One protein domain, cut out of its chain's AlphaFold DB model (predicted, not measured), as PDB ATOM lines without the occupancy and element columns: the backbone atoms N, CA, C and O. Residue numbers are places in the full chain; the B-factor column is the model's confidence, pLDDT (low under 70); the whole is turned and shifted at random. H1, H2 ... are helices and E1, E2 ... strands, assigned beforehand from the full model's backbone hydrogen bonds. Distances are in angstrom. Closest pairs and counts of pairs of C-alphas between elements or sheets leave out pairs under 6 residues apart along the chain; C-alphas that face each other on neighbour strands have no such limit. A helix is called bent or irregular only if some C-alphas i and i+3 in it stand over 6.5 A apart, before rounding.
ATOM      1  N   GLU A 892      29.484 -31.996 -51.337       84.31
ATOM      2  CA  GLU A 892      28.674 -31.081 -52.155       84.31
ATOM      3  C   GLU A 892      27.289 -30.800 -51.552       84.31
ATOM      4  O   GLU A 892      26.625 -29.830 -51.920       84.31
ATOM      5  N   ALA A 893      26.825 -31.635 -50.618       76.81
ATOM      6  CA  ALA A 893      25.518 -31.462 -50.006       76.81
ATOM      7  C   ALA A 893      25.531 -30.323 -48.972       76.81
ATOM      8  O   ALA A 893      25.944 -30.505 -47.826       76.81
ATOM      9  N   LEU A 894      25.023 -29.152 -49.373       70.56
ATOM     10  CA  LEU A 894      24.964 -27.950 -48.534       70.56
ATOM     11  C   LEU A 894      24.032 -28.108 -47.319       70.56
ATOM     12  O   LEU A 894      24.267 -27.475 -46.290       70.56
ATOM     13  N   GLN A 895      22.995 -28.953 -47.404       89.62
ATOM     14  CA  GLN A 895      22.064 -29.209 -46.297       89.62
ATOM     15  C   GLN A 895      21.733 -30.699 -46.119       89.62
ATOM     16  O   GLN A 895      21.506 -31.431 -47.083       89.62
ATOM     17  N   PHE A 896      21.621 -31.144 -44.859       91.38
ATOM     18  CA  PHE A 896      21.345 -32.547 -44.510       91.38
ATOM     19  C   PHE A 896      20.056 -33.092 -45.145       91.38
ATOM     20  O   PHE A 896      20.021 -34.229 -45.604       91.38
ATOM     21  N   ASN A 897      18.999 -32.280 -45.224       90.88
ATOM     22  CA  ASN A 897      17.743 -32.681 -45.867       90.88
ATOM     23  C   ASN A 897      17.886 -32.939 -47.357       90.88
ATOM     24  O   ASN A 897      17.296 -33.886 -47.876       90.88
ATOM     25  N   GLU A 898      18.632 -32.082 -48.049       92.44
ATOM     26  CA  GLU A 898      18.867 -32.230 -49.481       92.44
ATOM     27  C   GLU A 898      19.643 -33.517 -49.740       92.44
ATOM     28  O   GLU A 898      19.286 -34.270 -50.644       92.44
ATOM     29  N   LEU A 899      20.612 -33.829 -48.873       93.31
ATOM     30  CA  LEU A 899      21.334 -35.095 -48.900       93.31
ATOM     31  C   LEU A 899      20.392 -36.299 -48.741       93.31
ATOM     32  O   LEU A 899      20.403 -37.199 -49.582       93.31
ATOM     33  N   LEU A 900      19.557 -36.322 -47.693       93.44
ATOM     34  CA  LEU A 900      18.607 -37.422 -47.467       93.44
ATOM     35  C   LEU A 900      17.614 -37.558 -48.633       93.44
ATOM     36  O   LEU A 900      17.340 -38.667 -49.097       93.44
ATOM     37  N   GLY A 901      17.098 -36.435 -49.138       92.88
ATOM     38  CA  GLY A 901      16.181 -36.395 -50.275       92.88
ATOM     39  C   GLY A 901      16.824 -36.891 -51.570       92.88
ATOM     40  O   GLY A 901      16.192 -37.635 -52.322       92.88
ATOM     41  N   LEU A 902      18.087 -36.537 -51.815       91.56
ATOM     42  CA  LEU A 902      18.868 -36.997 -52.960       91.56
ATOM     43  C   LEU A 902      19.129 -38.504 -52.884       91.56
ATOM     44  O   LEU A 902      18.897 -39.202 -53.875       91.56
ATOM     45  N   ILE A 903      19.535 -39.018 -51.716       93.00
ATOM     46  CA  ILE A 903      19.731 -40.457 -51.483       93.00
ATOM     47  C   ILE A 903      18.429 -41.220 -51.751       93.00
ATOM     48  O   ILE A 903      18.422 -42.184 -52.522       93.00
ATOM     49  N   ASP A 904      17.318 -40.777 -51.154       93.56
ATOM     50  CA  ASP A 904      16.042 -41.484 -51.266       93.56
ATOM     51  C   ASP A 904      15.495 -41.448 -52.697       93.56
ATOM     52  O   ASP A 904      15.155 -42.482 -53.273       93.56
ATOM     53  N   LYS A 905      15.449 -40.258 -53.309       92.69
ATOM     54  CA  LYS A 905      14.834 -40.058 -54.626       92.69
ATOM     55  C   LYS A 905      15.657 -40.665 -55.755       92.69
ATOM     56  O   LYS A 905      15.066 -41.233 -56.673       92.69
ATOM     57  N   LYS A 906      16.986 -40.526 -55.731       89.88
ATOM     58  CA  LYS A 906      17.851 -40.924 -56.854       89.88
ATOM     59  C   LYS A 906      18.278 -42.393 -56.781       89.88
ATOM     60  O   LYS A 906      18.440 -42.997 -57.844       89.88
ATOM     61  N   TYR A 907      18.410 -42.956 -55.573       91.38
ATOM     62  CA  TYR A 907      18.999 -44.283 -55.369       91.38
ATOM     63  C   TYR A 907      18.063 -45.268 -54.659       91.38
ATOM     64  O   TYR A 907      17.690 -46.275 -55.261       91.38
ATOM     65  N   LEU A 908      17.624 -44.984 -53.426       90.44
ATOM     66  CA  LEU A 908      16.855 -45.971 -52.647       90.44
ATOM     67  C   LEU A 908      15.476 -46.265 -53.250       90.44
ATOM     68  O   LEU A 908      14.993 -47.389 -53.138       90.44
ATOM     69  N   SER A 909      14.863 -45.298 -53.940       89.81
ATOM     70  CA  SER A 909      13.628 -45.492 -54.718       89.81
ATOM     71  C   SER A 909      13.768 -46.522 -55.846       89.81
ATOM     72  O   SER A 909      12.770 -47.093 -56.276       89.81
ATOM     73  N   LYS A 910      14.999 -46.765 -56.311       89.25
ATOM     74  CA  LYS A 910      15.355 -47.753 -57.339       89.25
ATOM     75  C   LYS A 910      15.949 -49.028 -56.743       89.25
ATOM     76  O   LYS A 910      16.554 -49.804 -57.472       89.25
ATOM     77  N   GLU A 911      15.836 -49.209 -55.426       89.06
ATOM     78  CA  GLU A 911      16.464 -50.309 -54.689       89.06
ATOM     79  C   GLU A 911      17.995 -50.355 -54.846       89.06
ATOM     80  O   GLU A 911      18.614 -51.406 -54.698       89.06
ATOM     81  N   ILE A 912      18.646 -49.207 -55.053       84.69
ATOM     82  CA  ILE A 912      20.111 -49.097 -55.088       84.69
ATOM     83  C   ILE A 912      20.571 -48.387 -53.820       84.69
ATOM     84  O   ILE A 912      20.078 -47.305 -53.502       84.69
ATOM     85  N   VAL A 913      21.532 -48.963 -53.102       88.56
ATOM     86  CA  VAL A 913      22.249 -48.232 -52.055       88.56
ATOM     87  C   VAL A 913      23.566 -47.728 -52.648       88.56
ATOM     88  O   VAL A 913      24.398 -48.544 -53.047       88.56
ATOM     89  N   PRO A 914      23.755 -46.407 -52.754       89.88
ATOM     90  CA  PRO A 914      24.937 -45.854 -53.391       89.88
ATOM     91  C   PRO A 914      26.158 -45.973 -52.478       89.88
ATOM     92  O   PRO A 914      26.038 -46.077 -51.254       89.88
ATOM     93  N   GLY A 915      27.345 -45.909 -53.075       87.69
ATOM     94  CA  GLY A 915      28.535 -45.514 -52.327       87.69
ATOM     95  C   GLY A 915      28.438 -44.037 -51.943       87.69
ATOM     96  O   GLY A 915      27.543 -43.312 -52.389       87.69
ATOM     97  N   ALA A 916      29.364 -43.549 -51.136       90.19
ATOM     98  CA  ALA A 916      29.463 -42.121 -50.879       90.19
ATOM     99  C   ALA A 916      30.913 -41.662 -50.807       90.19
ATOM    100  O   ALA A 916      31.804 -42.477 -50.630       90.19
ATOM    101  N   ILE A 917      31.161 -40.373 -50.976       86.44
ATOM    102  CA  ILE A 917      32.491 -39.772 -50.947       86.44
ATOM    103  C   ILE A 917      32.435 -38.644 -49.922       86.44
ATOM    104  O   ILE A 917      31.552 -37.801 -50.002       86.44
ATOM    105  N   LYS A 918      33.323 -38.626 -48.929       89.50
ATOM    106  CA  LYS A 918      33.458 -37.501 -47.986       89.50
ATOM    107  C   LYS A 918      34.937 -37.213 -47.803       89.50
ATOM    108  O   LYS A 918      35.670 -38.123 -47.429       89.50
ATOM    109  N   ASN A 919      35.369 -35.979 -48.039       87.19
ATOM    110  CA  ASN A 919      36.770 -35.560 -47.950       87.19
ATOM    111  C   ASN A 919      37.710 -36.511 -48.719       87.19
ATOM    112  O   ASN A 919      38.653 -37.043 -48.139       87.19
ATOM    113  N   PHE A 920      37.388 -36.798 -49.986       78.12
ATOM    114  CA  PHE A 920      38.107 -37.743 -50.862       78.12
ATOM    115  C   PHE A 920      38.132 -39.213 -50.397       78.12
ATOM    116  O   PHE A 920      38.695 -40.070 -51.072       78.12
ATOM    117  N   GLN A 921      37.461 -39.556 -49.293       80.56
ATOM    118  CA  GLN A 921      37.325 -40.939 -48.842       80.56
ATOM    119  C   GLN A 921      36.043 -41.558 -49.382       80.56
ATOM    120  O   GLN A 921      34.940 -41.083 -49.096       80.56
ATOM    121  N   TYR A 922      36.183 -42.666 -50.106       83.81
ATOM    122  CA  TYR A 922      35.044 -43.481 -50.491       83.81
ATOM    123  C   TYR A 922      34.507 -44.275 -49.292       83.81
ATOM    124  O   TYR A 922      35.223 -44.934 -48.541       83.81
ATOM    125  N   ILE A 923      33.196 -44.218 -49.129       88.31
ATOM    126  CA  ILE A 923      32.397 -44.903 -48.132       88.31
ATOM    127  C   ILE A 923      31.603 -45.955 -48.891       88.31
ATOM    128  O   ILE A 923      30.669 -45.642 -49.631       88.31
ATOM    129  N   SER A 924      31.969 -47.219 -48.685       85.12
ATOM    130  CA  SER A 924      31.248 -48.348 -49.277       85.12
ATOM    131  C   SER A 924      29.743 -48.283 -48.961       85.12
ATOM    132  O   SER A 924      29.391 -47.853 -47.853       85.12
ATOM    133  N   PRO A 925      28.865 -48.809 -49.834       88.12
ATOM    134  CA  PRO A 925      27.423 -48.862 -49.585       88.12
ATOM    135  C   PRO A 925      27.051 -49.453 -48.212       88.12
ATOM    136  O   PRO A 925      26.160 -48.942 -47.534       88.12
ATOM    137  N   LYS A 926      27.797 -50.465 -47.735       88.19
ATOM    138  CA  LYS A 926      27.637 -51.081 -46.398       88.19
ATOM    139  C   LYS A 926      27.818 -50.082 -45.248       88.19
ATOM    140  O   LYS A 926      27.106 -50.127 -44.249       88.19
ATOM    141  N   LYS A 927      28.755 -49.145 -45.394       92.06
ATOM    142  CA  LYS A 927      29.096 -48.143 -44.371       92.06
ATOM    143  C   LYS A 927      28.286 -46.854 -44.491       92.06
ATOM    144  O   LYS A 927      28.356 -46.022 -43.585       92.06
ATOM    145  N   LEU A 928      27.497 -46.686 -45.557       93.62
ATOM    146  CA  LEU A 928      26.729 -45.465 -45.800       93.62
ATOM    147  C   LEU A 928      25.804 -45.131 -44.620       93.62
ATOM    148  O   LEU A 928      25.819 -44.005 -44.132       93.62
ATOM    149  N   ALA A 929      25.055 -46.115 -44.109       93.00
ATOM    150  CA  ALA A 929      24.145 -45.912 -42.978       93.00
ATOM    151  C   ALA A 929      24.872 -45.392 -41.727       93.00
ATOM    152  O   ALA A 929      24.412 -44.444 -41.095       93.00
ATOM    153  N   LEU A 930      26.029 -45.976 -41.395       93.69
ATOM    154  CA  LEU A 930      26.840 -45.535 -40.261       93.69
ATOM    155  C   LEU A 930      27.342 -44.105 -40.471       93.69
ATOM    156  O   LEU A 930      27.255 -43.283 -39.559       93.69
ATOM    157  N   LYS A 931      27.807 -43.788 -41.684       94.38
ATOM    158  CA  LYS A 931      28.357 -42.466 -41.977       94.38
ATOM    159  C   LYS A 931      27.307 -41.364 -41.971       94.38
ATOM    160  O   LYS A 931      27.584 -40.261 -41.513       94.38
ATOM    161  N   LEU A 932      26.089 -41.662 -42.407       94.25
ATOM    162  CA  LEU A 932      24.967 -40.730 -42.313       94.25
ATOM    163  C   LEU A 932      24.602 -40.415 -40.862       94.25
ATOM    164  O   LEU A 932      24.299 -39.266 -40.550       94.25
ATOM    165  N   VAL A 933      24.675 -41.406 -39.966       93.56
ATOM    166  CA  VAL A 933      24.492 -41.181 -38.523       93.56
ATOM    167  C   VAL A 933      25.609 -40.305 -37.952       93.56
ATOM    168  O   VAL A 933      25.333 -39.444 -37.122       93.56
ATOM    169  N   GLU A 934      26.850 -40.473 -38.411       93.12
ATOM    170  CA  GLU A 934      27.966 -39.602 -38.017       93.12
ATOM    171  C   GLU A 934      27.776 -38.163 -38.512       93.12
ATOM    172  O   GLU A 934      27.888 -37.234 -37.719       93.12
ATOM    173  N   ILE A 935      27.401 -37.961 -39.778       92.81
ATOM    174  CA  ILE A 935      27.113 -36.620 -40.318       92.81
ATOM    175  C   ILE A 935      25.959 -35.969 -39.554       92.81
ATOM    176  O   ILE A 935      26.054 -34.807 -39.166       92.81
ATOM    177  N   PHE A 936      24.897 -36.730 -39.271       93.00
ATOM    178  CA  PHE A 936      23.807 -36.242 -38.437       93.00
ATOM    179  C   PHE A 936      24.315 -35.807 -37.065       93.00
ATOM    180  O   PHE A 936      23.942 -34.742 -36.594       93.00
ATOM    181  N   SER A 937      25.201 -36.589 -36.443       90.62
ATOM    182  CA  SER A 937      25.774 -36.267 -35.134       90.62
ATOM    183  C   SER A 937      26.628 -34.999 -35.131       90.62
ATOM    184  O   SER A 937      26.570 -34.236 -34.171       90.62
ATOM    185  N   GLU A 938      27.373 -34.754 -36.210       92.00
ATOM    186  CA  GLU A 938      28.185 -33.548 -36.384       92.00
ATOM    187  C   GLU A 938      27.287 -32.305 -36.510       92.00
ATOM    188  O   GLU A 938      27.593 -31.252 -35.954       92.00
ATOM    189  N   GLN A 939      26.140 -32.437 -37.187       91.81
ATOM    190  CA  GLN A 939      25.238 -31.320 -37.480       91.81
ATOM    191  C   GLN A 939      24.085 -31.158 -36.474       91.81
ATOM    192  O   GLN A 939      23.461 -30.100 -36.434       91.81
ATOM    193  N   VAL A 940      23.817 -32.144 -35.606       91.50
ATOM    194  CA  VAL A 940      22.635 -32.160 -34.717       91.50
ATOM    195  C   VAL A 940      22.544 -30.943 -33.797       91.50
ATOM    196  O   VAL A 940      21.453 -30.544 -33.397       91.50
ATOM    197  N   ASN A 941      23.676 -30.335 -33.445       89.38
ATOM    198  CA  ASN A 941      23.710 -29.150 -32.589       89.38
ATOM    199  C   ASN A 941      23.365 -27.856 -33.334       89.38
ATOM    200  O   ASN A 941      22.997 -26.882 -32.684       89.38
ATOM    201  N   THR A 942      23.445 -27.858 -34.665       91.56
ATOM    202  CA  THR A 942      23.095 -26.711 -35.517       91.56
ATOM    203  C   THR A 942      21.597 -26.628 -35.822       91.56
ATOM    204  O   THR A 942      21.120 -25.573 -36.222       91.56
ATOM    205  N   PHE A 943      20.850 -27.714 -35.598       91.62
ATOM    206  CA  PHE A 943      19.418 -27.806 -35.890       91.62
ATOM    207  C   PHE A 943      18.544 -27.263 -34.752       91.62
ATOM    208  O   PHE A 943      18.881 -27.409 -33.569       91.62
ATOM    209  N   THR A 944      17.372 -26.724 -35.094       91.81
ATOM    210  CA  THR A 944      16.317 -26.409 -34.117       91.81
ATOM    211  C   THR A 944      15.727 -27.681 -33.501       91.81
ATOM    212  O   THR A 944      15.943 -28.800 -33.974       91.81
ATOM    213  N   THR A 945      14.978 -27.549 -32.407       87.38
ATOM    214  CA  THR A 945      14.385 -28.709 -31.718       87.38
ATOM    215  C   THR A 945      13.391 -29.461 -32.612       87.38
ATOM    216  O   THR A 945      13.339 -30.695 -32.583       87.38
ATOM    217  N   GLU A 946      12.624 -28.728 -33.421       88.88
ATOM    218  CA  GLU A 946      11.678 -29.262 -34.401       88.88
ATOM    219  C   GLU A 946      12.418 -29.983 -35.535       88.88
ATOM    220  O   GLU A 946      12.093 -31.128 -35.861       88.88
ATOM    221  N   GLU A 947      13.467 -29.353 -36.074       90.88
ATOM    222  CA  GLU A 947      14.306 -29.916 -37.135       90.88
ATOM    223  C   GLU A 947      14.984 -31.214 -36.693       90.88
ATOM    224  O   GLU A 947      14.970 -32.195 -37.434       90.88
ATOM    225  N   LYS A 948      15.509 -31.277 -35.461       91.69
ATOM    226  CA  LYS A 948      16.133 -32.498 -34.921       91.69
ATOM    227  C   LYS A 948      15.189 -33.692 -34.976       91.69
ATOM    228  O   LYS A 948      15.597 -34.774 -35.397       91.69
ATOM    229  N   ASP A 949      13.942 -33.515 -34.547       90.06
ATOM    230  CA  ASP A 949      12.950 -34.592 -34.535       90.06
ATOM    231  C   ASP A 949      12.527 -34.992 -35.954       90.06
ATOM    232  O   ASP A 949      12.417 -36.182 -36.262       90.06
ATOM    233  N   GLN A 950      12.342 -34.008 -36.839       93.44
ATOM    234  CA  GLN A 950      12.026 -34.246 -38.243       93.44
ATOM    235  C   GLN A 950      13.153 -35.009 -38.956       93.44
ATOM    236  O   GLN A 950      12.897 -36.036 -39.590       93.44
ATOM    237  N   TYR A 951      14.398 -34.551 -38.832       93.56
ATOM    238  CA  TYR A 951      15.560 -35.140 -39.504       93.56
ATOM    239  C   TYR A 951      15.893 -36.508 -38.931       93.56
ATOM    240  O   TYR A 951      16.200 -37.422 -39.690       93.56
ATOM    241  N   TYR A 952      15.730 -36.700 -37.618       94.19
ATOM    242  CA  TYR A 952      15.841 -38.018 -37.003       94.19
ATOM    243  C   TYR A 952      14.838 -39.013 -37.604       94.19
ATOM    244  O   TYR A 952      15.221 -40.119 -37.981       94.19
ATOM    245  N   LYS A 953      13.562 -38.625 -37.744       94.19
ATOM    246  CA  LYS A 953      12.524 -39.480 -38.351       94.19
ATOM    247  C   LYS A 953      12.844 -39.817 -39.809       94.19
ATOM    248  O   LYS A 953      12.643 -40.957 -40.229       94.19
ATOM    249  N   GLN A 954      13.344 -38.850 -40.580       94.25
ATOM    250  CA  GLN A 954      13.757 -39.080 -41.966       94.25
ATOM    251  C   GLN A 954      14.975 -40.009 -42.053       94.25
ATOM    252  O   GLN A 954      14.956 -40.964 -42.828       94.25
ATOM    253  N   LEU A 955      15.991 -39.779 -41.218       94.81
ATOM    254  CA  LEU A 955      17.197 -40.596 -41.146       94.81
ATOM    255  C   LEU A 955      16.883 -42.040 -40.732       94.81
ATOM    256  O   LEU A 955      17.343 -42.969 -41.388       94.81
ATOM    257  N   ASP A 956      16.061 -42.247 -39.699       95.44
ATOM    258  CA  ASP A 956      15.636 -43.583 -39.256       95.44
ATOM    259  C   ASP A 956      14.859 -44.316 -40.362       95.44
ATOM    260  O   ASP A 956      15.136 -45.476 -40.670       95.44
ATOM    261  N   LYS A 957      13.940 -43.622 -41.048       95.38
ATOM    262  CA  LYS A 957      13.233 -44.174 -42.214       95.38
ATOM    263  C   LYS A 957      14.205 -44.579 -43.325       95.38
ATOM    264  O   LYS A 957      14.045 -45.648 -43.911       95.38
TER     265      LYS A 957
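AT A GLANCE: This is residues 892 to 957 of the 1192 residues of an uncharacterized protein of Legionella sp. 40-6 (UniProt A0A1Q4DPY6). Three helices run nearly lengthwise with their centres in a loose triangle, and the small hairpin E1 E2 sits at one end, packed on H2. The 66 printed residues, mostly helix, hold H1, E1, E2, H2, H3 in that order; the two-strand sheet is antiparallel. The whole is compact, radius of gyration of the C-alphas 11.8 A, spanning 31 by 26 by 19 A.

IN THESE COORDINATES: H1, residues 896 to 906, begins at C-alpha (21.345, -32.547, -44.510). E1 is 915 to 918, E2 921 to 923. H2, 925 to 939, is 21.4 A long and irregular: C-alphas 926 and 929 are 7.1 A apart. H3, 945 to 957, 18.7 A, ends at (13.233, -44.174, -42.214).

HOW THE PARTS SIT: H1 and H3 only just touch, with 3 pairs of C-alphas within 8 A, closest Asn 897 and Tyr 951, 7.2 A; H3 uses residues 951 to 955 alone. H2 and H3 are close but not clearly touching, closest C-alphas Val 933 and Leu 955, 7.8 A, at a shallow tilt of 4 degrees, opposite ways. In the hairpin, N 916 and O 923 are 2.9 A apart. Every O i to N i+4 pair is within hydrogen-bond range in H1 and H3, 9 of 11 in H2.

THE WHOLE: The C-alphas farthest apart, Phe 920 and Glu 946, are 32.3 A apart. The printed part has no cut and no long link; no printed residue is under 70 in pLDDT.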